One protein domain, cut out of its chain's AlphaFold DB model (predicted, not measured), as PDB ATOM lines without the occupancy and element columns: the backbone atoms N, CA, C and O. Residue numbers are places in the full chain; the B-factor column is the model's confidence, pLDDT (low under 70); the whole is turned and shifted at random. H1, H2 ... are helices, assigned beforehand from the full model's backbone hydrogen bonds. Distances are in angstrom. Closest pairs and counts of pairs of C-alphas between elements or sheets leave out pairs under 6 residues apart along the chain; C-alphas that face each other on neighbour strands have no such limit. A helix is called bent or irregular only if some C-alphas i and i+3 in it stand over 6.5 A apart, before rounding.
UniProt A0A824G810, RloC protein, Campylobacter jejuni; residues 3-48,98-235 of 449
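Overview. This is residues 3 to 48 and 98 to 235 of the 449 residues of the protein "RloC protein" of Campylobacter jejuni (UniProt A0A824G810). Helices make a long rod. H2, H3 and H4 form an up-and-down bundle, H5a folds back along H4, and past a bend H5b packs on H1. The 184 printed residues hold five named helices, class all helix, extended: radius of gyration of the C-alphas 25.8 A, spans 97, 30 and 18 A.

Along the chain. H1, residues 3 to 13, begins at (7.215, -31.710, -72.755). H2 is 30 to 43, H3 101 to 125, and H4 137 to 173, irregular, C-alphas 138 and 141 being 7.1 A apart. H5, assigned as one helix by hydrogen bonds, is bent, C-alphas 210 and 213 being 7.6 A apart: arm H5a is residues 188 to 210 and arm H5b is residues 213 to 234, with C-alpha 234 at (-3.807, -17.426, -62.693).

Arrangement. H4, the hub, touches H5a, closest C-alphas Ser 153 and Ile 191, 5.8 A apart, opposite ways. Every O i to N i+4 pair is within hydrogen-bond range in H1, H2 and H5b.

Size, cuts and confidence. Residues 49 to 97 are cut out, C-alpha gap 6.6 A; residues 98 to 99 have pLDDT under 70.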
ATOM      1  N   GLU A   3       6.916 -30.621 -71.824       82.44
ATOM      2  CA  GLU A   3       7.215 -31.710 -72.755       82.44
ATOM      3  C   GLU A   3       5.958 -32.208 -73.487       82.44
ATOM      4  O   GLU A   3       5.979 -32.424 -74.699       82.44
ATOM      5  N   THR A   4       4.835 -32.345 -72.778       85.12
ATOM      6  CA  THR A   4       3.550 -32.723 -73.385       85.12
ATOM      7  C   THR A   4       3.041 -31.621 -74.310       85.12
ATOM      8  O   THR A   4       2.564 -31.913 -75.403       85.12
ATOM      9  N   GLN A   5       3.185 -30.355 -73.904       88.31
ATOM     10  CA  GLN A   5       2.810 -29.204 -74.728       88.31
ATOM     11  C   GLN A   5       3.646 -29.157 -76.017       88.31
ATOM     12  O   GLN A   5       3.086 -29.028 -77.103       88.31
ATOM     13  N   ASN A   6       4.958 -29.376 -75.919       89.50
ATOM     14  CA  ASN A   6       5.859 -29.424 -77.069       89.50
ATOM     15  C   ASN A   6       5.519 -30.567 -78.038       89.50
ATOM     16  O   ASN A   6       5.580 -30.368 -79.249       89.50
ATOM     17  N   LYS A   7       5.118 -31.747 -77.541       89.31
ATOM     18  CA  LYS A   7       4.642 -32.849 -78.401       89.31
ATOM     19  C   LYS A   7       3.386 -32.453 -79.183       89.31
ATOM     20  O   LYS A   7       3.332 -32.673 -80.387       89.31
ATOM     21  N   LEU A   8       2.416 -31.806 -78.532       91.69
ATOM     22  CA  LEU A   8       1.203 -31.322 -79.204       91.69
ATOM     23  C   LEU A   8       1.508 -30.248 -80.257       91.69
ATOM     24  O   LEU A   8       0.908 -30.268 -81.326       91.69
ATOM     25  N   VAL A   9       2.458 -29.345 -79.988       92.25
ATOM     26  CA  VAL A   9       2.901 -28.338 -80.970       92.25
ATOM     27  C   VAL A   9       3.525 -29.006 -82.194       92.25
ATOM     28  O   VAL A   9       3.157 -28.666 -83.313       92.25
ATOM     29  N   LYS A  10       4.386 -30.013 -82.007       91.25
ATOM     30  CA  LYS A  10       4.984 -30.755 -83.130       91.25
ATOM     31  C   LYS A  10       3.935 -31.447 -84.012       91.25
ATOM     32  O   LYS A  10       4.071 -31.424 -85.230       91.25
ATOM     33  N   ILE A  11       2.859 -31.985 -83.426       91.44
ATOM     34  CA  ILE A  11       1.730 -32.562 -84.186       91.44
ATOM     35  C   ILE A  11       1.046 -31.499 -85.066       91.44
ATOM     36  O   ILE A  11       0.618 -31.795 -86.182       91.44
ATOM     37  N   LEU A  12       0.945 -30.249 -84.597       91.44
ATOM     38  CA  LEU A  12       0.378 -29.150 -85.392       91.44
ATOM     39  C   LEU A  12       1.278 -28.724 -86.562       91.44
ATOM     40  O   LEU A  12       0.771 -28.198 -87.550       91.44
ATOM     41  N   GLU A  13       2.589 -28.928 -86.447       91.81
ATOM     42  CA  GLU A  13       3.567 -28.611 -87.497       91.81
ATOM     43  C   GLU A  13       3.692 -29.717 -88.555       91.81
ATOM     44  O   GLU A  13       4.218 -29.469 -89.647       91.81
ATOM     45  N   ASP A  14       3.208 -30.925 -88.253       91.06
ATOM     46  CA  ASP A  14       3.221 -32.043 -89.187       91.06
ATOM     47  C   ASP A  14       2.392 -31.727 -90.443       91.06
ATOM     48  O   ASP A  14       1.250 -31.263 -90.397       91.06
ATOM     49  N   LYS A  15       2.989 -32.003 -91.601       89.88
ATOM     50  CA  LYS A  15       2.343 -31.931 -92.915       89.88
ATOM     51  C   LYS A  15       2.160 -33.336 -93.447       89.88
ATOM     52  O   LYS A  15       2.938 -34.212 -93.085       89.88
ATOM     53  N   GLU A  16       1.182 -33.510 -94.326       89.94
ATOM     54  CA  GLU A  16       0.953 -34.770 -95.028       89.94
ATOM     55  C   GLU A  16       2.258 -35.300 -95.644       89.94
ATOM     56  O   GLU A  16       2.994 -34.568 -96.317       89.94
ATOM     57  N   LYS A  17       2.567 -36.564 -95.350       90.00
ATOM     58  CA  LYS A  17       3.761 -37.269 -95.825       90.00
ATOM     59  C   LYS A  17       3.352 -38.363 -96.801       90.00
ATOM     60  O   LYS A  17       2.260 -38.907 -96.715       90.00
ATOM     61  N   GLN A  18       4.246 -38.679 -97.733       88.81
ATOM     62  CA  GLN A  18       4.065 -39.818 -98.632       88.81
ATOM     63  C   GLN A  18       4.318 -41.133 -97.892       88.81
ATOM     64  O   GLN A  18       5.203 -41.185 -97.035       88.81
ATOM     65  N   ASN A  19       3.594 -42.181 -98.291       88.81
ATOM     66  CA  ASN A  19       3.765 -43.522 -97.738       88.81
ATOM     67  C   ASN A  19       5.186 -44.041 -97.959       88.81
ATOM     68  O   ASN A  19       5.732 -43.944 -99.064       88.81
ATOM     69  N   ILE A  20       5.759 -44.627 -96.912       90.06
ATOM     70  CA  ILE A  20       7.138 -45.117 -96.915       90.06
ATOM     71  C   ILE A  20       7.250 -46.416 -97.728       90.06
ATOM     72  O   ILE A  20       8.285 -46.652 -98.346       90.06
ATOM     73  N   ASN A  21       6.189 -47.239 -97.764       85.31
ATOM     74  CA  ASN A  21       6.134 -48.511 -98.507       85.31
ATOM     75  C   ASN A  21       7.374 -49.406 -98.288       85.31
ATOM     76  O   ASN A  21       7.891 -50.037 -99.213       85.31
ATOM     77  N   PHE A  22       7.879 -49.448 -97.055       92.06
ATOM     78  CA  PHE A  22       9.053 -50.241 -96.712       92.06
ATOM     79  C   PHE A  22       8.737 -51.740 -96.769       92.06
ATOM     80  O   PHE A  22       7.733 -52.184 -96.218       92.06
ATOM     81  N   THR A  23       9.609 -52.516 -97.414       88.25
ATOM     82  CA  THR A  23       9.513 -53.979 -97.489       88.25
ATOM     83  C   THR A  23      10.841 -54.590 -97.071       88.25
ATOM     84  O   THR A  23      11.909 -54.150 -97.503       88.25
ATOM     85  N   ILE A  24      10.783 -55.634 -96.250       90.62
ATOM     86  CA  ILE A  24      11.976 -56.316 -95.747       90.62
ATOM     87  C   ILE A  24      12.626 -57.138 -96.866       90.62
ATOM     88  O   ILE A  24      12.181 -58.236 -97.193       90.62
ATOM     89  N   ASN A  25      13.735 -56.634 -97.406       86.88
ATOM     90  CA  ASN A  25      14.597 -57.363 -98.337       86.88
ATOM     91  C   ASN A  25      15.854 -57.893 -97.623       86.88
ATOM     92  O   ASN A  25      16.977 -57.486 -97.912       86.88
ATOM     93  N   PHE A  26      15.660 -58.764 -96.627       91.94
ATOM     94  CA  PHE A  26      16.744 -59.394 -95.869       91.94
ATOM     95  C   PHE A  26      16.510 -60.901 -95.739       91.94
ATOM     96  O   PHE A  26      15.535 -61.342 -95.129       91.94
ATOM     97  N   ASN A  27      17.431 -61.705 -96.275       90.12
ATOM     98  CA  ASN A  27      17.380 -63.156 -96.123       90.12
ATOM     99  C   ASN A  27      18.080 -63.597 -94.831       90.12
ATOM    100  O   ASN A  27      19.302 -63.746 -94.775       90.12
ATOM    101  N   LYS A  28      17.274 -63.898 -93.815       90.75
ATOM    102  CA  LYS A  28      17.721 -64.374 -92.500       90.75
ATOM    103  C   LYS A  28      18.564 -65.659 -92.535       90.75
ATOM    104  O   LYS A  28      19.369 -65.875 -91.637       90.75
ATOM    105  N   ASN A  29      18.416 -66.506 -93.554       91.31
ATOM    106  CA  ASN A  29      19.170 -67.760 -93.653       91.31
ATOM    107  C   ASN A  29      20.554 -67.580 -94.292       91.31
ATOM    108  O   ASN A  29      21.357 -68.512 -94.287       91.31
ATOM    109  N   ASN A  30      20.848 -66.398 -94.844       90.69
ATOM    110  CA  ASN A  30      22.080 -66.164 -95.588       90.69
ATOM    111  C   ASN A  30      23.333 -66.392 -94.728       90.69
ATOM    112  O   ASN A  30      24.270 -67.046 -95.174       90.69
ATOM    113  N   PHE A  31      23.325 -65.951 -93.465       93.69
ATOM    114  CA  PHE A  31      24.468 -66.156 -92.569       93.69
ATOM    115  C   PHE A  31      24.738 -67.635 -92.293       93.69
ATOM    116  O   PHE A  31      25.880 -68.076 -92.369       93.69
ATOM    117  N   GLN A  32      23.692 -68.418 -92.019       92.81
ATOM    118  CA  GLN A  32      23.827 -69.861 -91.805       92.81
ATOM    119  C   GLN A  32      24.335 -70.575 -93.057       92.81
ATOM    120  O   GLN A  32      25.171 -71.470 -92.953       92.81
ATOM    121  N   ASN A  33      23.888 -70.155 -94.243       92.31
ATOM    122  CA  ASN A  33      24.390 -70.695 -95.506       92.31
ATOM    123  C   ASN A  33      25.881 -70.386 -95.693       92.31
ATOM    124  O   ASN A  33      26.656 -71.292 -95.994       92.31
ATOM    125  N   ILE A  34      26.288 -69.137 -95.446       92.31
ATOM    126  CA  ILE A  34      27.691 -68.707 -95.483       92.31
ATOM    127  C   ILE A  34      28.528 -69.506 -94.484       92.31
ATOM    128  O   ILE A  34      29.596 -70.005 -94.838       92.31
ATOM    129  N   LEU A  35      28.054 -69.640 -93.245       93.81
ATOM    130  CA  LEU A  35      28.744 -70.360 -92.181       93.81
ATOM    131  C   LEU A  35      28.914 -71.835 -92.544       93.81
ATOM    132  O   LEU A  35      30.016 -72.361 -92.436       93.81
ATOM    133  N   LYS A  36      27.850 -72.487 -93.023       93.69
ATOM    134  CA  LYS A  36      27.885 -73.887 -93.448       93.69
ATOM    135  C   LYS A  36      28.870 -74.102 -94.599       93.69
ATOM    136  O   LYS A  36      29.756 -74.941 -94.473       93.69
ATOM    137  N   HIS A  37      28.762 -73.317 -95.673       93.75
ATOM    138  CA  HIS A  37      29.653 -73.412 -96.838       93.75
ATOM    139  C   HIS A  37      31.109 -73.143 -96.441       93.75
ATOM    140  O   HIS A  37      32.009 -73.898 -96.804       93.75
ATOM    141  N   SER A  38      31.345 -72.125 -95.614       94.44
ATOM    142  CA  SER A  38      32.687 -71.807 -95.118       94.44
ATOM    143  C   SER A  38      33.261 -72.939 -94.265       94.44
ATOM    144  O   SER A  38      34.403 -73.332 -94.483       94.44
ATOM    145  N   SER A  39      32.488 -73.504 -93.334       93.88
ATOM    146  CA  SER A  39      32.928 -74.628 -92.495       93.88
ATOM    147  C   SER A  39      33.250 -75.874 -93.322       93.88
ATOM    148  O   SER A  39      34.309 -76.468 -93.133       93.88
ATOM    149  N   GLU A  40      32.390 -76.234 -94.280       93.56
ATOM    150  CA  GLU A  40      32.602 -77.387 -95.166       93.56
ATOM    151  C   GLU A  40      33.915 -77.269 -95.954       93.56
ATOM    152  O   GLU A  40      34.662 -78.241 -96.067       93.56
ATOM    153  N   ILE A  41      34.233 -76.074 -96.463       93.31
ATOM    154  CA  ILE A  41      35.466 -75.825 -97.222       93.31
ATOM    155  C   ILE A  41      36.700 -75.761 -96.311       93.31
ATOM    156  O   ILE A  41      37.755 -76.298 -96.659       93.31
ATOM    157  N   LEU A  42      36.592 -75.135 -95.138       93.56
ATOM    158  CA  LEU A  42      37.705 -74.993 -94.196       93.56
ATOM    159  C   LEU A  42      38.134 -76.334 -93.589       93.56
ATOM    160  O   LEU A  42      39.335 -76.588 -93.453       93.56
ATOM    161  N   GLU A  43      37.181 -77.214 -93.281       92.94
ATOM    162  CA  GLU A  43      37.448 -78.528 -92.688       92.94
ATOM    163  C   GLU A  43      37.841 -79.592 -93.721       92.94
ATOM    164  O   GLU A  43      38.328 -80.669 -93.351       92.94
ATOM    165  N   LYS A  44      37.681 -79.296 -95.017       89.56
ATOM    166  CA  LYS A  44      38.011 -80.238 -96.082       89.56
ATOM    167  C   LYS A  44      39.497 -80.607 -96.039       89.56
ATOM    168  O   LYS A  44      40.387 -79.749 -96.092       89.56
ATOM    169  N   LYS A  45      39.746 -81.915 -95.938       84.44
ATOM    170  CA  LYS A  45      41.068 -82.543 -96.025       84.44
ATOM    171  C   LYS A  45      41.366 -82.889 -97.474       84.44
ATOM    172  O   LYS A  45      40.519 -83.468 -98.148       84.44
ATOM    173  N   ILE A  46      42.574 -82.572 -97.916       81.81
ATOM    174  CA  ILE A  46      43.084 -82.984 -99.224       81.81
ATOM    175  C   ILE A  46      43.924 -84.240 -99.017       81.81
ATOM    176  O   ILE A  46      44.779 -84.276 -98.129       81.81
ATOM    177  N   ILE A  47      43.672 -85.270 -99.821       75.81
ATOM    178  CA  ILE A  47      44.503 -86.474 -99.829       75.81
ATOM    179  C   ILE A  47      45.813 -86.128-100.541       75.81
ATOM    180  O   ILE A  47      45.816 -85.655-101.679       75.81
ATOM    181  N   ILE A  48      46.919 -86.324 -99.831       73.75
ATOM    182  CA  ILE A  48      48.271 -86.047-100.308       73.75
ATOM    183  C   ILE A  48      49.009 -87.363-100.566       73.75
ATOM    184  O   ILE A  48      48.977 -88.255 -99.722       73.75
ATOM    185  N   ASP A  98      45.726 -85.838-105.412       62.03
ATOM    186  CA  ASP A  98      45.318 -87.033-106.164       62.03
ATOM    187  C   ASP A  98      44.070 -86.829-107.042       62.03
ATOM    188  O   ASP A  98      43.815 -87.612-107.958       62.03
ATOM    189  N   SER A  99      43.281 -85.788-106.764       66.00
ATOM    190  CA  SER A  99      41.871 -85.678-107.158       66.00
ATOM    191  C   SER A  99      41.476 -84.348-107.831       66.00
ATOM    192  O   SER A  99      40.321 -84.195-108.252       66.00
ATOM    193  N   GLY A 100      42.389 -83.372-107.947       75.50
ATOM    194  CA  GLY A 100      42.086 -82.008-108.419       75.50
ATOM    195  C   GLY A 100      41.166 -81.213-107.474       75.50
ATOM    196  O   GLY A 100      40.502 -80.256-107.874       75.50
ATOM    197  N   GLU A 101      41.069 -81.640-106.221       80.69
ATOM    198  CA  GLU A 101      40.389 -80.978-105.118       80.69
ATOM    199  C   GLU A 101      41.070 -79.693-104.646       80.69
ATOM    200  O   GLU A 101      40.348 -78.794-104.218       80.69
ATOM    201  N   LYS A 102      42.399 -79.552-104.770       83.62
ATOM    202  CA  LYS A 102      43.116 -78.308-104.425       83.62
ATOM    203  C   LYS A 102      42.569 -77.126-105.228       83.62
ATOM    204  O   LYS A 102      42.103 -76.153-104.647       83.62
ATOM    205  N   GLU A 103      42.544 -77.249-106.555       83.19
ATOM    206  CA  GLU A 103      42.060 -76.188-107.452       83.19
ATOM    207  C   GLU A 103      40.568 -75.887-107.228       83.19
ATOM    208  O   GLU A 103      40.132 -74.737-107.311       83.19
ATOM    209  N   LYS A 104      39.766 -76.913-106.907       86.94
ATOM    210  CA  LYS A 104      38.348 -76.736-106.553       86.94
ATOM    211  C   LYS A 104      38.197 -75.934-105.261       86.94
ATOM    212  O   LYS A 104      37.435 -74.974-105.249       86.94
ATOM    213  N   ILE A 105      38.935 -76.283-104.206       89.25
ATOM    214  CA  ILE A 105      38.914 -75.549-102.933       89.25
ATOM    215  C   ILE A 105      39.382 -74.105-103.145       89.25
ATOM    216  O   ILE A 105      38.735 -73.188-102.657       89.25
ATOM    217  N   GLU A 106      40.446 -73.869-103.914       89.19
ATOM    218  CA  GLU A 106      40.930 -72.514-104.213       89.19
ATOM    219  C   GLU A 106      39.882 -71.655-104.937       89.19
ATOM    220  O   GLU A 106      39.714 -70.477-104.605       89.19
ATOM    221  N   LYS A 107      39.138 -72.237-105.890       90.81
ATOM    222  CA  LYS A 107      38.023 -71.557-106.573       90.81
ATOM    223  C   LYS A 107      36.881 -71.221-105.614       90.81
ATOM    224  O   LYS A 107      36.394 -70.095-105.644       90.81
ATOM    225  N   GLU A 108      36.494 -72.154-104.748       93.38
ATOM    226  CA  GLU A 108      35.442 -71.954-103.740       93.38
ATOM    227  C   GLU A 108      35.838 -70.904-102.687       93.38
ATOM    228  O   GLU A 108      35.048 -70.022-102.357       93.38
ATOM    229  N   LEU A 109      37.087 -70.932-102.205       92.88
ATOM    230  CA  LEU A 109      37.619 -69.923-101.282       92.88
ATOM    231  C   LEU A 109      37.574 -68.529-101.912       92.88
ATOM    232  O   LEU A 109      37.163 -67.570-101.260       92.88
ATOM    233  N   LYS A 110      37.966 -68.411-103.188       92.31
ATOM    234  CA  LYS A 110      37.876 -67.147-103.921       92.31
ATOM    235  C   LYS A 110      36.423 -66.691-104.073       92.31
ATOM    236  O   LYS A 110      36.136 -65.533-103.801       92.31
ATOM    237  N   TYR A 111      35.517 -67.596-104.441       92.88
ATOM    238  CA  TYR A 111      34.089 -67.299-104.548       92.88
ATOM    239  C   TYR A 111      33.511 -66.761-103.228       92.88
ATOM    240  O   TYR A 111      32.807 -65.754-103.235       92.88
ATOM    241  N   LEU A 112      33.839 -67.374-102.087       92.94
ATOM    242  CA  LEU A 112      33.405 -66.886-100.774       92.94
ATOM    243  C   LEU A 112      33.947 -65.479-100.478       92.94
ATOM    244  O   LEU A 112      33.190 -64.609-100.047       92.94
ATOM    245  N   LEU A 113      35.233 -65.236-100.754       92.25
ATOM    246  CA  LEU A 113      35.863 -63.928-100.546       92.25
ATOM    247  C   LEU A 113      35.240 -62.826-101.405       92.25
ATOM    248  O   LEU A 113      34.945 -61.752-100.884       92.25
ATOM    249  N   ASP A 114      35.008 -63.107-102.687       89.38
ATOM    250  CA  ASP A 114      34.425 -62.150-103.628       89.38
ATOM    251  C   ASP A 114      32.974 -61.787-103.234       89.38
ATOM    252  O   ASP A 114      32.532 -60.660-103.455       89.38
ATOM    253  N   ASN A 115      32.240 -62.702-102.586       90.31
ATOM    254  CA  ASN A 115      30.862 -62.461-102.144       90.31
ATOM    255  C   ASN A 115      30.735 -61.763-100.782       90.31
ATOM    256  O   ASN A 115      29.707 -61.130-100.534       90.31
ATOM    257  N   PHE A 116      31.744 -61.816 -99.902       89.88
ATOM    258  CA  PHE A 116      31.656 -61.155 -98.590       89.88
ATOM    259  C   PHE A 116      31.408 -59.648 -98.689       89.88
ATOM    260  O   PHE A 116      30.663 -59.100 -97.876       89.88
ATOM    261  N   GLU A 117      31.985 -58.976 -99.687       85.44
ATOM    262  CA  GLU A 117      31.746 -57.547 -99.907       85.44
ATOM    263  C   GLU A 117      30.320 -57.261-100.395       85.44
ATOM    264  O   GLU A 117      29.707 -56.293 -99.942       85.44
ATOM    265  N   ASN A 118      29.744 -58.138-101.225       87.38
ATOM    266  CA  ASN A 118      28.352 -58.011-101.662       87.38
ATOM    267  C   ASN A 118      27.389 -58.109-100.470       87.38
ATOM    268  O   ASN A 118      26.518 -57.255-100.320       87.38
ATOM    269  N   TYR A 119      27.600 -59.063 -99.557       86.94
ATOM    270  CA  TYR A 119      26.765 -59.198 -98.357       86.94
ATOM    271  C   TYR A 119      26.847 -57.976 -97.434       86.94
ATOM    272  O   TYR A 119      25.831 -57.513 -96.912       86.94
ATOM    273  N   LYS A 120      28.046 -57.410 -97.246       87.81
ATOM    274  CA  LYS A 120      28.223 -56.175 -96.461       87.81
ATOM    275  C   LYS A 120      27.493 -54.994 -97.113       87.81
ATOM    276  O   LYS A 120      26.918 -54.165 -96.405       87.81
ATOM    277  N   LEU A 121      27.508 -54.914 -98.446       87.69
ATOM    278  CA  LEU A 121      26.830 -53.863 -99.204       87.69
ATOM    279  C   LEU A 121      25.302 -53.983 -99.119       87.69
ATOM    280  O   LEU A 121      24.636 -52.976 -98.883       87.69
ATOM    281  N   GLU A 122      24.754 -55.195 -99.239       89.38
ATOM    282  CA  GLU A 122      23.319 -55.463 -99.068       89.38
ATOM    283  C   GLU A 122      22.817 -54.971 -97.704       89.38
ATOM    284  O   GLU A 122      21.834 -54.234 -97.633       89.38
ATOM    285  N   LEU A 123      23.547 -55.279 -96.624       90.00
ATOM    286  CA  LEU A 123      23.204 -54.832 -95.269       90.00
ATOM    287  C   LEU A 123      23.215 -53.307 -95.120       90.00
ATOM    288  O   LEU A 123      22.370 -52.742 -94.428       90.00
ATOM    289  N   LYS A 124      24.162 -52.625 -95.773       88.62
ATOM    290  CA  LYS A 124      24.257 -51.159 -95.738       88.62
ATOM    291  C   LYS A 124      23.056 -50.488 -96.412       88.62
ATOM    292  O   LYS A 124      22.658 -49.402 -95.994       88.62
ATOM    293  N   ASN A 125      22.483 -51.133 -97.424       90.00
ATOM    294  CA  ASN A 125      21.401 -50.573 -98.231       90.00
ATOM    295  C   ASN A 125      19.998 -50.887 -97.683       90.00
ATOM    296  O   ASN A 125      19.024 -50.360 -98.211       90.00
ATOM    297  N   LEU A 126      19.877 -51.667 -96.599       91.25
ATOM    298  CA  LEU A 126      18.584 -52.074 -96.024       91.25
ATOM    299  C   LEU A 126      17.629 -50.911 -95.715       91.25
ATOM    300  O   LEU A 126      16.423 -51.093 -95.806       91.25
ATOM    301  N   LEU A 127      18.145 -49.732 -95.348       91.25
ATOM    302  CA  LEU A 127      17.343 -48.535 -95.047       91.25
ATOM    303  C   LEU A 127      17.614 -47.371 -96.013       91.25
ATOM    304  O   LEU A 127      17.404 -46.215 -95.649       91.25
ATOM    305  N   GLN A 128      18.123 -47.634 -97.220       88.25
ATOM    306  CA  GLN A 128      18.535 -46.573 -98.149       88.25
ATOM    307  C   GLN A 128      17.389 -45.609 -98.506       88.25
ATOM    308  O   GLN A 128      17.611 -44.398 -98.603       88.25
ATOM    309  N   ASP A 129      16.173 -46.139 -98.631       87.12
ATOM    310  CA  ASP A 129      14.987 -45.381 -99.040       87.12
ATOM    311  C   ASP A 129      14.174 -44.827 -97.859       87.12
ATOM    312  O   ASP A 129      13.228 -44.068 -98.060       87.12
ATOM    313  N   VAL A 130      14.559 -45.150 -96.618       92.31
ATOM    314  CA  VAL A 130      13.829 -44.754 -95.406       92.31
ATOM    315  C   VAL A 130      14.618 -43.698 -94.633       92.31
ATOM    316  O   VAL A 130      15.665 -43.973 -94.036       92.31
ATOM    317  N   LYS A 131      14.106 -42.465 -94.615       92.19
ATOM    318  CA  LYS A 131      14.740 -41.320 -93.951       92.19
ATOM    319  C   LYS A 131      13.921 -40.829 -92.764       92.19
ATOM    320  O   LYS A 131      12.711 -41.018 -92.684       92.19
ATOM    321  N   ASN A 132      14.586 -40.126 -91.849       91.94
ATOM    322  CA  ASN A 132      13.956 -39.597 -90.640       91.94
ATOM    323  C   ASN A 132      12.828 -38.603 -90.973       91.94
ATOM    324  O   ASN A 132      11.881 -38.453 -90.208       91.94
ATOM    325  N   GLU A 133      12.929 -37.904 -92.106       90.69
ATOM    326  CA  GLU A 133      11.954 -36.914 -92.565       90.69
ATOM    327  C   GLU A 133      10.654 -37.555 -93.067       90.69
ATOM    328  O   GLU A 133       9.630 -36.869 -93.130       90.69
ATOM    329  N   ASN A 134      10.673 -38.852 -93.387       92.38
ATOM    330  CA  ASN A 134       9.490 -39.597 -93.807       92.38
ATOM    331  C   ASN A 134       8.522 -39.891 -92.649       92.38
ATOM    332  O   ASN A 134       7.361 -40.201 -92.903       92.38
ATOM    333  N   PHE A 135       8.966 -39.741 -91.396       93.94
ATOM    334  CA  PHE A 135       8.145 -40.015 -90.219       93.94
ATOM    335  C   PHE A 135       7.494 -38.754 -89.652       93.94
ATOM    336  O   PHE A 135       8.110 -37.681 -89.613       93.94
ATOM    337  N   TYR A 136       6.251 -38.889 -89.189       93.69
ATOM    338  CA  TYR A 136       5.565 -37.884 -88.374       93.69
ATOM    339  C   TYR A 136       6.259 -37.701 -87.022       93.69
ATOM    340  O   TYR A 136       6.984 -38.578 -86.541       93.69
ATOM    341  N   SER A 137       6.031 -36.548 -86.393       91.31
ATOM    342  CA  SER A 137       6.716 -36.149 -85.160       91.31
ATOM    343  C   SER A 137       6.628 -37.183 -84.028       91.31
ATOM    344  O   SER A 137       7.601 -37.358 -83.295       91.31
ATOM    345  N   ASN A 138       5.516 -37.918 -83.933       90.00
ATOM    346  CA  ASN A 138       5.291 -38.954 -82.920       90.00
ATOM    347  C   ASN A 138       6.083 -40.254 -83.150       90.00
ATOM    348  O   ASN A 138       6.313 -40.992 -82.196       90.00
ATOM    349  N   TYR A 139       6.502 -40.538 -84.386       93.50
ATOM    350  CA  TYR A 139       7.201 -41.780 -84.747       93.50
ATOM    351  C   TYR A 139       8.692 -41.570 -85.019       93.50
ATOM    352  O   TYR A 139       9.463 -42.528 -85.024       93.50
ATOM    353  N   LYS A 140       9.113 -40.317 -85.217       93.31
ATOM    354  CA  LYS A 140      10.494 -39.964 -85.562       93.31
ATOM    355  C   LYS A 140      11.510 -40.449 -84.526       93.31
ATOM    356  O   LYS A 140      12.517 -41.040 -84.907       93.31
ATOM    357  N   ASP A 141      11.239 -40.237 -83.239       93.25
ATOM    358  CA  ASP A 141      12.155 -40.643 -82.164       93.25
ATOM    359  C   ASP A 141      12.247 -42.177 -82.063       93.25
ATOM    360  O   ASP A 141      13.341 -42.731 -81.942       93.25
ATOM    361  N   SER A 142      11.117 -42.878 -82.223       95.56
ATOM    362  CA  SER A 142      11.070 -44.345 -82.279       95.56
ATOM    363  C   SER A 142      11.864 -44.900 -83.463       95.56
ATOM    364  O   SER A 142      12.613 -45.863 -83.307       95.56
ATOM    365  N   PHE A 143      11.755 -44.276 -84.641       96.44
ATOM    366  CA  PHE A 143      12.521 -44.685 -85.818       96.44
ATOM    367  C   PHE A 143      14.028 -44.496 -85.613       96.44
ATOM    368  O   PHE A 143      14.805 -45.382 -85.965       96.44
ATOM    369  N   ILE A 144      14.448 -43.375 -85.018       95.81
ATOM    370  CA  ILE A 144      15.864 -43.115 -84.715       95.81
ATOM    371  C   ILE A 144      16.420 -44.212 -83.799       95.81
ATOM    372  O   ILE A 144      17.456 -44.795 -84.120       95.81
ATOM    373  N   ALA A 145      15.701 -44.559 -82.728       97.00
ATOM    374  CA  ALA A 145      16.114 -45.616 -81.808       97.00
ATOM    375  C   ALA A 145      16.227 -46.990 -82.502       97.00
ATOM    376  O   ALA A 145      17.231 -47.688 -82.346       97.00
ATOM    377  N   LEU A 146      15.240 -47.363 -83.327       97.31
ATOM    378  CA  LEU A 146      15.275 -48.622 -84.084       97.31
ATOM    379  C   LEU A 146      16.410 -48.651 -85.116       97.31
ATOM    380  O   LEU A 146      17.056 -49.681 -85.302       97.31
ATOM    381  N   LYS A 147      16.690 -47.521 -85.773       95.88
ATOM    382  CA  LYS A 147      17.793 -47.388 -86.729       95.88
ATOM    383  C   LYS A 147      19.153 -47.569 -86.053       95.88
ATOM    384  O   LYS A 147      20.024 -48.237 -86.611       95.88
ATOM    385  N   GLU A 148      19.336 -47.014 -84.858       96.31
ATOM    386  CA  GLU A 148      20.546 -47.218 -84.054       96.31
ATOM    387  C   GLU A 148      20.700 -48.684 -83.632       96.31
ATOM    388  O   GLU A 148      21.764 -49.276 -83.832       96.31
ATOM    389  N   GLN A 149      19.624 -49.306 -83.140       96.88
ATOM    390  CA  GLN A 149      19.605 -50.724 -82.773       96.88
ATOM    391  C   GLN A 149      19.939 -51.641 -83.963       96.88
ATOM    392  O   GLN A 149      20.726 -52.589 -83.832       96.88
ATOM    393  N   LEU A 150      19.388 -51.346 -85.144       96.62
ATOM    394  CA  LEU A 150      19.705 -52.067 -86.375       96.62
ATOM    395  C   LEU A 150      21.187 -51.904 -86.731       96.62
ATOM    396  O   LEU A 150      21.852 -52.890 -87.044       96.62
ATOM    397  N   GLY A 151      21.721 -50.683 -86.630       95.62
ATOM    398  CA  GLY A 151      23.134 -50.390 -86.875       95.62
ATOM    399  C   GLY A 151      24.075 -51.209 -85.989       95.62
ATOM    400  O   GLY A 151      25.052 -51.769 -86.486       95.62
ATOM    401  N   VAL A 152      23.751 -51.357 -84.701       96.81
ATOM    402  CA  VAL A 152      24.504 -52.215 -83.767       96.81
ATOM    403  C   VAL A 152      24.447 -53.685 -84.194       96.81
ATOM    404  O   VAL A 152      25.475 -54.365 -84.221       96.81
ATOM    405  N   SER A 153      23.267 -54.172 -84.578       96.31
ATOM    406  CA  SER A 153      23.067 -55.566 -84.998       96.31
ATOM    407  C   SER A 153      23.826 -55.883 -86.295       96.31
ATOM    408  O   SER A 153      24.506 -56.905 -86.382       96.31
ATOM    409  N   ILE A 154      23.806 -54.965 -87.268       95.75
ATOM    410  CA  ILE A 154      24.580 -55.055 -88.517       95.75
ATOM    411  C   ILE A 154      26.088 -55.013 -88.239       95.75
ATOM    412  O   ILE A 154      26.848 -55.776 -88.838       95.75
ATOM    413  N   ALA A 155      26.549 -54.153 -87.327       95.81
ATOM    414  CA  ALA A 155      27.961 -54.093 -86.956       95.81
ATOM    415  C   ALA A 155      28.445 -55.420 -86.345       95.81
ATOM    416  O   ALA A 155      29.519 -55.910 -86.700       95.81
ATOM    417  N   ASN A 156      27.631 -56.030 -85.479       96.00
ATOM    418  CA  ASN A 156      27.911 -57.341 -84.899       96.00
ATOM    419  C   ASN A 156      27.910 -58.448 -85.963       96.00
ATOM    420  O   ASN A 156      28.861 -59.223 -86.024       96.00
ATOM    421  N   TYR A 157      26.922 -58.470 -86.858       95.44
ATOM    422  CA  TYR A 157      26.881 -59.397 -87.995       95.44
ATOM    423  C   TYR A 157      28.153 -59.310 -88.854       95.44
ATOM    424  O   TYR A 157      28.828 -60.311 -89.100       95.44
ATOM    425  N   ASN A 158      28.540 -58.096 -89.256       94.50
ATOM    426  CA  ASN A 158      29.728 -57.863 -90.080       94.50
ATOM    427  C   ASN A 158      31.023 -58.257 -89.363       94.50
ATOM    428  O   ASN A 158      31.960 -58.745 -89.998       94.50
ATOM    429  N   LYS A 159      31.088 -58.087 -88.039       95.25
ATOM    430  CA  LYS A 159      32.222 -58.540 -87.227       95.25
ATOM    431  C   LYS A 159      32.392 -60.059 -87.290       95.25
ATOM    432  O   LYS A 159      33.525 -60.529 -87.364       95.25
ATOM    433  N   GLU A 160      31.301 -60.816 -87.284       95.38
ATOM    434  CA  GLU A 160      31.343 -62.278 -87.382       95.38
ATOM    435  C   GLU A 160      31.706 -62.738 -88.802       95.38
ATOM    436  O   GLU A 160      32.574 -63.599 -88.949       95.38
ATOM    437  N   ILE A 161      31.184 -62.079 -89.846       94.00
ATOM    438  CA  ILE A 161      31.635 -62.295 -91.235       94.00
ATOM    439  C   ILE A 161      33.145 -62.059 -91.371       94.00
ATOM    440  O   ILE A 161      33.841 -62.874 -91.967       94.00
ATOM    441  N   LEU A 162      33.693 -61.003 -90.757       94.19
ATOM    442  CA  LEU A 162      35.137 -60.738 -90.773       94.19
ATOM    443  C   LEU A 162      35.963 -61.843 -90.092       94.19
ATOM    444  O   LEU A 162      37.111 -62.069 -90.481       94.19
ATOM    445  N   LYS A 163      35.424 -62.535 -89.077       94.81
ATOM    446  CA  LYS A 163      36.104 -63.698 -88.481       94.81
ATOM    447  C   LYS A 163      36.173 -64.855 -89.475       94.81
ATOM    448  O   LYS A 163      37.243 -65.441 -89.631       94.81
ATOM    449  N   ILE A 164      35.064 -65.140 -90.163       95.19
ATOM    450  CA  ILE A 164      35.002 -66.169 -91.210       95.19
ATOM    451  C   ILE A 164      35.973 -65.811 -92.342       95.19
ATOM    452  O   ILE A 164      36.819 -66.621 -92.707       95.19
ATOM    453  N   GLU A 165      35.934 -64.565 -92.821       94.94
ATOM    454  CA  GLU A 165      36.810 -64.049 -93.877       94.94
ATOM    455  C   GLU A 165      38.299 -64.235 -93.531       94.94
ATOM    456  O   GLU A 165      39.087 -64.663 -94.375       94.94
ATOM    457  N   LYS A 166      38.700 -63.979 -92.277       94.69
ATOM    458  CA  LYS A 166      40.076 -64.228 -91.814       94.69
ATOM    459  C   LYS A 166      40.457 -65.704 -91.899       94.69
ATOM    460  O   LYS A 166      41.539 -66.003 -92.394       94.69
ATOM    461  N   LYS A 167      39.579 -66.618 -91.475       94.81
ATOM    462  CA  LYS A 167      39.834 -68.067 -91.555       94.81
ATOM    463  C   LYS A 167      39.892 -68.577 -92.992       94.81
ATOM    464  O   LYS A 167      40.767 -69.374 -93.313       94.81
ATOM    465  N   ILE A 168      39.042 -68.055 -93.871       94.62
ATOM    466  CA  ILE A 168      39.087 -68.335 -95.313       94.62
ATOM    467  C   ILE A 168      40.422 -67.868 -95.916       94.62
ATOM    468  O   ILE A 168      41.066 -68.631 -96.632       94.62
ATOM    469  N   LYS A 169      40.908 -66.668 -95.561       94.00
ATOM    470  CA  LYS A 169      42.239 -66.182 -95.981       94.00
ATOM    471  C   LYS A 169      43.393 -66.997 -95.391       94.00
ATOM    472  O   LYS A 169      44.418 -67.148 -96.051       94.00
ATOM    473  N   GLU A 170      43.261 -67.515 -94.170       92.94
ATOM    474  CA  GLU A 170      44.238 -68.443 -93.576       92.94
ATOM    475  C   GLU A 170      44.299 -69.756 -94.375       92.94
ATOM    476  O   GLU A 170      45.381 -70.145 -94.811       92.94
ATOM    477  N   LYS A 171      43.148 -70.376 -94.671       91.75
ATOM    478  CA  LYS A 171      43.052 -71.588 -95.509       91.75
ATOM    479  C   LYS A 171      43.541 -71.362 -96.939       91.75
ATOM    480  O   LYS A 171      44.065 -72.277 -97.555       91.75
ATOM    481  N   GLN A 172      43.410 -70.151 -97.478       90.00
ATOM    482  CA  GLN A 172      43.934 -69.822 -98.807       90.00
ATOM    483  C   GLN A 172      45.471 -69.842 -98.861       90.00
ATOM    484  O   GLN A 172      46.036 -70.129 -99.912       90.00
ATOM    485  N   LYS A 173      46.153 -69.546 -97.746       87.69
ATOM    486  CA  LYS A 173      47.620 -69.635 -97.656       87.69
ATOM    487  C   LYS A 173      48.099 -71.076 -97.504       87.69
ATOM    488  O   LYS A 173      49.163 -71.409 -98.009       87.69
ATOM    489  N   ASP A 174      47.313 -71.906 -96.825       86.44
ATOM    490  CA  ASP A 174      47.570 -73.335 -96.670       86.44
ATOM    491  C   ASP A 174      46.280 -74.148 -96.841       86.44
ATOM    492  O   ASP A 174      45.524 -74.392 -95.898       86.44
ATOM    493  N   VAL A 175      46.048 -74.587 -98.077       86.06
ATOM    494  CA  VAL A 175      44.838 -75.318 -98.479       86.06
ATOM    495  C   VAL A 175      44.832 -76.746 -97.906       86.06
ATOM    496  O   VAL A 175      43.766 -77.340 -97.720       86.06
ATOM    497  N   PHE A 176      45.993 -77.302 -97.554       82.56
ATOM    498  CA  PHE A 176      46.122 -78.693 -97.111       82.56
ATOM    499  C   PHE A 176      45.742 -78.878 -95.641       82.56
ATOM    500  O   PHE A 176      45.222 -79.934 -95.275       82.56
ATOM    501  N   THR A 177      45.926 -77.849 -94.813       85.81
ATOM    502  CA  THR A 177      45.620 -77.911 -93.381       85.81
ATOM    503  C   THR A 177      44.142 -77.608 -93.108       85.81
ATOM    504  O   THR A 177      43.650 -76.537 -93.468       85.81
ATOM    505  N   PRO A 178      43.373 -78.524 -92.489       89.75
ATOM    506  CA  PRO A 178      41.996 -78.251 -92.079       89.75
ATOM    507  C   PRO A 178      41.935 -77.201 -90.972       89.75
ATOM    508  O   PRO A 178      42.705 -77.260 -90.013       89.75
ATOM    509  N   ILE A 179      40.976 -76.287 -91.072       92.62
ATOM    510  CA  ILE A 179      40.732 -75.244 -90.076       92.62
ATOM    511  C   ILE A 179      39.308 -75.408 -89.556       92.62
ATOM    512  O   ILE A 179      38.375 -75.530 -90.341       92.62
ATOM    513  N   LYS A 180      39.134 -75.385 -88.233       91.94
ATOM    514  CA  LYS A 180      37.805 -75.351 -87.614       91.94
ATOM    515  C   LYS A 180      37.340 -73.912 -87.421       91.94
ATOM    516  O   LYS A 180      38.121 -73.054 -87.001       91.94
ATOM    517  N   LEU A 181      36.061 -73.662 -87.694       91.31
ATOM    518  CA  LEU A 181      35.390 -72.424 -87.304       91.31
ATOM    519  C   LEU A 181      34.785 -72.595 -85.914       91.31
ATOM    520  O   LEU A 181      33.869 -73.386 -85.717       91.31
ATOM    521  N   GLU A 182      35.287 -71.829 -84.952       86.81
ATOM    522  CA  GLU A 182      34.805 -71.848 -83.573       86.81
ATOM    523  C   GLU A 182      34.360 -70.443 -83.154       86.81
ATOM    524  O   GLU A 182      34.942 -69.440 -83.576       86.81
ATOM    525  N   ASN A 183      33.350 -70.372 -82.282       88.06
ATOM    526  CA  ASN A 183      32.864 -69.130 -81.666       88.06
ATOM    527  C   ASN A 183      32.368 -68.070 -82.672       88.06
ATOM    528  O   ASN A 183      32.705 -66.881 -82.561       88.06
ATOM    529  N   ILE A 184      31.570 -68.515 -83.647       93.88
ATOM    530  CA  ILE A 184      30.839 -67.650 -84.575       93.88
ATOM    531  C   ILE A 184      29.398 -67.505 -84.091       93.88
ATOM    532  O   ILE A 184      28.707 -68.504 -83.898       93.88
ATOM    533  N   ASN A 185      28.953 -66.263 -83.922       94.88
ATOM    534  CA  ASN A 185      27.575 -65.955 -83.548       94.88
ATOM    535  C   ASN A 185      26.783 -65.473 -84.766       94.88
ATOM    536  O   ASN A 185      27.323 -64.782 -85.624       94.88
ATOM    537  N   ASP A 186      25.499 -65.812 -84.827       94.06
ATOM    538  CA  ASP A 186      24.600 -65.368 -85.891       94.06
ATOM    539  C   ASP A 186      23.631 -64.307 -85.361       94.06
ATOM    540  O   ASP A 186      22.805 -64.600 -84.500       94.06
ATOM    541  N   PHE A 187      23.730 -63.093 -85.909       95.75
ATOM    542  CA  PHE A 187      22.900 -61.937 -85.549       95.75
ATOM    543  C   PHE A 187      21.719 -61.707 -86.518       95.75
ATOM    544  O   PHE A 187      21.084 -60.648 -86.513       95.75
ATOM    545  N   SER A 188      21.424 -62.670 -87.401       94.94
ATOM    546  CA  SER A 188      20.352 -62.555 -88.403       94.94
ATOM    547  C   SER A 188      18.967 -62.437 -87.768       94.94
ATOM    548  O   SER A 188      18.079 -61.803 -88.337       94.94
ATOM    549  N   ASN A 189      18.760 -63.041 -86.591       96.06
ATOM    550  CA  ASN A 189      17.500 -62.945 -85.854       96.06
ATOM    551  C   ASN A 189      17.233 -61.506 -85.401       96.06
ATOM    552  O   ASN A 189      16.149 -60.983 -85.632       96.06
ATOM    553  N   GLU A 190      18.223 -60.873 -84.786       96.31
ATOM    554  CA  GLU A 190      18.164 -59.528 -84.223       96.31
ATOM    555  C   GLU A 190      17.944 -58.488 -85.320       96.31
ATOM    556  O   GLU A 190      17.085 -57.612 -85.179       96.31
ATOM    557  N   ILE A 191      18.650 -58.633 -86.449       96.50
ATOM    558  CA  ILE A 191      18.430 -57.816 -87.648       96.50
ATOM    559  C   ILE A 191      16.992 -57.987 -88.138       96.50
ATOM    560  O   ILE A 191      16.274 -57.002 -88.280       96.50
ATOM    561  N   PHE A 192      16.539 -59.227 -88.350       95.81
ATOM    562  CA  PHE A 192      15.196 -59.495 -88.864       95.81
ATOM    563  C   PHE A 192      14.094 -58.970 -87.933       95.81
ATOM    564  O   PHE A 192      13.125 -58.376 -88.396       95.81
ATOM    565  N   LEU A 193      14.234 -59.141 -86.616       96.50
ATOM    566  CA  LEU A 193      13.283 -58.618 -85.634       96.50
ATOM    567  C   LEU A 193      13.230 -57.088 -85.660       96.50
ATOM    568  O   LEU A 193      12.139 -56.523 -85.702       96.50
ATOM    569  N   THR A 194      14.387 -56.424 -85.708       97.06
ATOM    570  CA  THR A 194      14.452 -54.957 -85.781       97.06
ATOM    571  C   THR A 194      13.852 -54.443 -87.097       97.06
ATOM    572  O   THR A 194      13.112 -53.464 -87.096       97.06
ATOM    573  N   LEU A 195      14.083 -55.133 -88.220       96.38
ATOM    574  CA  LEU A 195      13.466 -54.798 -89.510       96.38
ATOM    575  C   LEU A 195      11.938 -54.958 -89.492       96.38
ATOM    576  O   LEU A 195      11.248 -54.104 -90.039       96.38
ATOM    577  N   ASN A 196      11.399 -55.984 -88.823       96.44
ATOM    578  CA  ASN A 196       9.948 -56.124 -88.628       96.44
ATOM    579  C   ASN A 196       9.365 -54.985 -87.785       96.44
ATOM    580  O   ASN A 196       8.282 -54.487 -88.082       96.44
ATOM    581  N   GLN A 197      10.079 -54.548 -86.744       97.06
ATOM    582  CA  GLN A 197       9.661 -53.395 -85.943       97.06
ATOM    583  C   GLN A 197       9.638 -52.114 -86.782       97.06
ATOM    584  O   GLN A 197       8.681 -51.349 -86.689       97.06
ATOM    585  N   ILE A 198      10.648 -51.904 -87.631       96.50
ATOM    586  CA  ILE A 198      10.691 -50.769 -88.560       96.50
ATOM    587  C   ILE A 198       9.548 -50.855 -89.579       96.50
ATOM    588  O   ILE A 198       8.882 -49.855 -89.811       96.50
ATOM    589  N   GLU A 199       9.274 -52.030 -90.151       95.81
ATOM    590  CA  GLU A 199       8.168 -52.214 -91.099       95.81
ATOM    591  C   GLU A 199       6.809 -51.896 -90.469       95.81
ATOM    592  O   GLU A 199       6.006 -51.179 -91.064       95.81
ATOM    593  N   ASN A 200       6.568 -52.365 -89.245       96.06
ATOM    594  CA  ASN A 200       5.350 -52.028 -88.514       96.06
ATOM    595  C   ASN A 200       5.268 -50.529 -88.210       96.06
ATOM    596  O   ASN A 200       4.213 -49.936 -88.412       96.06
ATOM    597  N   LEU A 201       6.376 -49.897 -87.809       96.25
ATOM    598  CA  LEU A 201       6.421 -48.452 -87.581       96.25
ATOM    599  C   LEU A 201       6.119 -47.660 -88.864       96.25
ATOM    600  O   LEU A 201       5.422 -46.651 -88.807       96.25
ATOM    601  N   CYS A 202       6.610 -48.114 -90.021       94.69
ATOM    602  CA  CYS A 202       6.273 -47.525 -91.317       94.69
ATOM    603  C   CYS A 202       4.771 -47.648 -91.614       94.69
ATOM    604  O   CYS A 202       4.164 -46.663 -92.018       94.69
ATOM    605  N   LYS A 203       4.156 -48.813 -91.361       93.81
ATOM    606  CA  LYS A 203       2.704 -49.009 -91.539       93.81
ATOM    607  C   LYS A 203       1.890 -48.085 -90.632       93.81
ATOM    608  O   LYS A 203       1.007 -47.390 -91.117       93.81
ATOM    609  N   GLU A 204       2.229 -48.016 -89.344       93.94
ATOM    610  CA  GLU A 204       1.566 -47.113 -88.393       93.94
ATOM    611  C   GLU A 204       1.712 -45.640 -88.800       93.94
ATOM    612  O   GLU A 204       0.763 -44.864 -88.699       93.94
ATOM    613  N   ASN A 205       2.895 -45.252 -89.284       93.75
ATOM    614  CA  ASN A 205       3.157 -43.910 -89.794       93.75
ATOM    615  C   ASN A 205       2.328 -43.595 -91.047       93.75
ATOM    616  O   ASN A 205       1.797 -42.494 -91.160       93.75
ATOM    617  N   ASP A 206       2.204 -44.542 -91.971       92.19
ATOM    618  CA  ASP A 206       1.435 -44.359 -93.202       92.19
ATOM    619  C   ASP A 206      -0.073 -44.247 -92.884       92.19
ATOM    620  O   ASP A 206      -0.735 -43.315 -93.347       92.19
ATOM    621  N   GLU A 207      -0.594 -45.099 -91.991       91.69
ATOM    622  CA  GLU A 207      -1.972 -45.028 -91.471       91.69
ATOM    623  C   GLU A 207      -2.259 -43.734 -90.688       91.69
ATOM    624  O   GLU A 207      -3.398 -43.257 -90.640       91.69
ATOM    625  N   TYR A 208      -1.238 -43.129 -90.068       91.38
ATOM    626  CA  TYR A 208      -1.382 -41.865 -89.344       91.38
ATOM    627  C   TYR A 208      -1.856 -40.727 -90.251       91.38
ATOM    628  O   TYR A 208      -2.552 -39.825 -89.780       91.38
ATOM    629  N   THR A 209      -1.542 -40.784 -91.548       89.25
ATOM    630  CA  THR A 209      -1.948 -39.773 -92.533       89.25
ATOM    631  C   THR A 209      -3.466 -39.592 -92.576       89.25
ATOM    632  O   THR A 209      -3.948 -38.460 -92.559       89.25
ATOM    633  N   GLU A 210      -4.238 -40.682 -92.512       87.94
ATOM    634  CA  GLU A 210      -5.708 -40.627 -92.497       87.94
ATOM    635  C   GLU A 210      -6.256 -39.936 -91.238       87.94
ATOM    636  O   GLU A 210      -7.315 -39.305 -91.258       87.94
ATOM    637  N   LYS A 211      -5.517 -40.029 -90.127       90.06
ATOM    638  CA  LYS A 211      -5.891 -39.478 -88.818       90.06
ATOM    639  C   LYS A 211      -5.262 -38.112 -88.544       90.06
ATOM    640  O   LYS A 211      -5.585 -37.504 -87.523       90.06
ATOM    641  N   LEU A 212      -4.403 -37.600 -89.430       90.75
ATOM    642  CA  LEU A 212      -3.614 -36.386 -89.205       90.75
ATOM    643  C   LEU A 212      -4.499 -35.190 -88.828       90.75
ATOM    644  O   LEU A 212      -4.279 -34.566 -87.791       90.75
ATOM    645  N   LEU A 213      -5.543 -34.914 -89.616       91.19
ATOM    646  CA  LEU A 213      -6.462 -33.800 -89.353       91.19
ATOM    647  C   LEU A 213      -7.195 -33.948 -88.014       91.19
ATOM    648  O   LEU A 213      -7.344 -32.969 -87.279       91.19
ATOM    649  N   ALA A 214      -7.637 -35.162 -87.677       92.00
ATOM    650  CA  ALA A 214      -8.302 -35.433 -86.405       92.00
ATOM    651  C   ALA A 214      -7.346 -35.199 -85.224       92.00
ATOM    652  O   ALA A 214      -7.689 -34.477 -84.288       92.00
ATOM    653  N   ASN A 215      -6.119 -35.712 -85.321       91.69
ATOM    654  CA  ASN A 215      -5.084 -35.554 -84.301       91.69
ATOM    655  C   ASN A 215      -4.659 -34.087 -84.130       91.69
ATOM    656  O   ASN A 215      -4.465 -33.625 -83.007       91.69
ATOM    657  N   GLN A 216      -4.567 -33.320 -85.221       92.31
ATOM    658  CA  GLN A 216      -4.291 -31.882 -85.170       92.31
ATOM    659  C   GLN A 216      -5.429 -31.094 -84.520       92.31
ATOM    660  O   GLN A 216      -5.178 -30.174 -83.740       92.31
ATOM    661  N   ASN A 217      -6.684 -31.445 -84.812       93.38
ATOM    662  CA  ASN A 217      -7.836 -30.819 -84.171       93.38
ATOM    663  C   ASN A 217      -7.862 -31.112 -82.667       93.38
ATOM    664  O   ASN A 217      -8.049 -30.187 -81.878       93.38
ATOM    665  N   GLU A 218      -7.594 -32.354 -82.265       94.12
ATOM    666  CA  GLU A 218      -7.490 -32.722 -80.854       94.12
ATOM    667  C   GLU A 218      -6.329 -31.995 -80.159       94.12
ATOM    668  O   GLU A 218      -6.502 -31.448 -79.069       94.12
ATOM    669  N   ALA A 219      -5.154 -31.925 -80.794       93.50
ATOM    670  CA  ALA A 219      -4.009 -31.195 -80.256       93.50
ATOM    671  C   ALA A 219      -4.320 -29.703 -80.072       93.50
ATOM    672  O   ALA A 219      -3.998 -29.132 -79.027       93.50
ATOM    673  N   ARG A 220      -5.003 -29.080 -81.042       94.19
ATOM    674  CA  ARG A 220      -5.444 -27.679 -80.956       94.19
ATOM    675  C   ARG A 220      -6.414 -27.466 -79.798       94.19
ATOM    676  O   ARG A 220      -6.258 -26.497 -79.057       94.19
ATOM    677  N   GLU A 221      -7.380 -28.362 -79.630       95.94
ATOM    678  CA  GLU A 221      -8.362 -28.280 -78.549       95.94
ATOM    679  C   GLU A 221      -7.692 -28.429 -77.181       95.94
ATOM    680  O   GLU A 221      -7.878 -27.589 -76.303       95.94
ATOM    681  N   ARG A 222      -6.813 -29.426 -77.023       95.19
ATOM    682  CA  ARG A 222      -6.040 -29.629 -75.790       95.19
ATOM    683  C   ARG A 222      -5.180 -28.415 -75.443       95.19
ATOM    684  O   ARG A 222      -5.132 -28.023 -74.281       95.19
ATOM    685  N   LEU A 223      -4.521 -27.804 -76.430       94.38
ATOM    686  CA  LEU A 223      -3.724 -26.592 -76.219       94.38
ATOM    687  C   LEU A 223      -4.599 -25.398 -75.813       94.38
ATOM    688  O   LEU A 223      -4.253 -24.707 -74.857       94.38
ATOM    689  N   ARG A 224      -5.752 -25.183 -76.465       95.12
ATOM    690  CA  ARG A 224      -6.702 -24.123 -76.073       95.12
ATOM    691  C   ARG A 224      -7.224 -24.329 -74.656       95.12
ATOM    692  O   ARG A 224      -7.195 -23.390 -73.869       95.12
ATOM    693  N   LEU A 225      -7.661 -25.542 -74.316       94.69
ATOM    694  CA  LEU A 225      -8.161 -25.865 -72.979       94.69
ATOM    695  C   LEU A 225      -7.078 -25.708 -71.907       94.69
ATOM    696  O   LEU A 225      -7.375 -25.240 -70.813       94.69
ATOM    697  N   ASN A 226      -5.824 -26.039 -72.219       94.06
ATOM    698  CA  ASN A 226      -4.700 -25.803 -71.316       94.06
ATOM    699  C   ASN A 226      -4.482 -24.304 -71.051       94.06
ATOM    700  O   ASN A 226      -4.284 -23.920 -69.903       94.06
ATOM    701  N   GLU A 227      -4.560 -23.453 -72.077       92.62
ATOM    702  CA  GLU A 227      -4.465 -21.997 -71.892       92.62
ATOM    703  C   GLU A 227      -5.664 -21.434 -71.112       92.62
ATOM    704  O   GLU A 227      -5.476 -20.607 -70.222       92.62
ATOM    705  N   VAL A 228      -6.882 -21.938 -71.350       94.00
ATOM    706  CA  VAL A 228      -8.064 -21.592 -70.536       94.00
ATOM    707  C   VAL A 228      -7.867 -22.010 -69.078       94.00
ATOM    708  O   VAL A 228      -8.156 -21.229 -68.177       94.00
ATOM    709  N   ALA A 229      -7.347 -23.213 -68.826       92.50
ATOM    710  CA  ALA A 229      -7.095 -23.710 -67.478       92.50
ATOM    711  C   ALA A 229      -6.010 -22.898 -66.754       92.50
ATOM    712  O   ALA A 229      -6.184 -22.568 -65.580       92.50
ATOM    713  N   LYS A 230      -4.918 -22.538 -67.447       92.56
ATOM    714  CA  LYS A 230      -3.894 -21.622 -66.919       92.56
ATOM    715  C   LYS A 230      -4.508 -20.276 -66.567       92.56
ATOM    716  O   LYS A 230      -4.383 -19.848 -65.430       92.56
ATOM    717  N   PHE A 231      -5.252 -19.664 -67.489       93.81
ATOM    718  CA  PHE A 231      -5.919 -18.389 -67.237       93.81
ATOM    719  C   PHE A 231      -6.883 -18.468 -66.048       93.81
ATOM    720  O   PHE A 231      -6.854 -17.600 -65.180       93.81
ATOM    721  N   ALA A 232      -7.718 -19.507 -65.970       93.69
ATOM    722  CA  ALA A 232      -8.660 -19.693 -64.867       93.69
ATOM    723  C   ALA A 232      -7.946 -19.826 -63.514       93.69
ATOM    724  O   ALA A 232      -8.431 -19.300 -62.514       93.69
ATOM    725  N   LYS A 233      -6.785 -20.490 -63.491       92.56
ATOM    726  CA  LYS A 233      -5.943 -20.611 -62.301       92.56
ATOM    727  C   LYS A 233      -5.256 -19.289 -61.951       92.56
ATOM    728  O   LYS A 233      -5.370 -18.845 -60.820       92.56
ATOM    729  N   ASP A 234      -4.589 -18.652 -62.908       93.69
ATOM    730  CA  ASP A 234      -3.807 -17.426 -62.693       93.69
ATOM    731  C   ASP A 234      -4.691 -16.217 -62.346       93.69
ATOM    732  O   ASP A 234      -4.251 -15.278 -61.686       93.69
ATOM    733  N   SER A 235      -5.948 -16.225 -62.795       92.56
ATOM    734  CA  SER A 235      -6.934 -15.188 -62.476       92.56
ATOM    735  C   SER A 235      -7.746 -15.466 -61.209       92.56
ATOM    736  O   SER A 235      -8.602 -14.638 -60.872       92.56
TER     737      SER A 235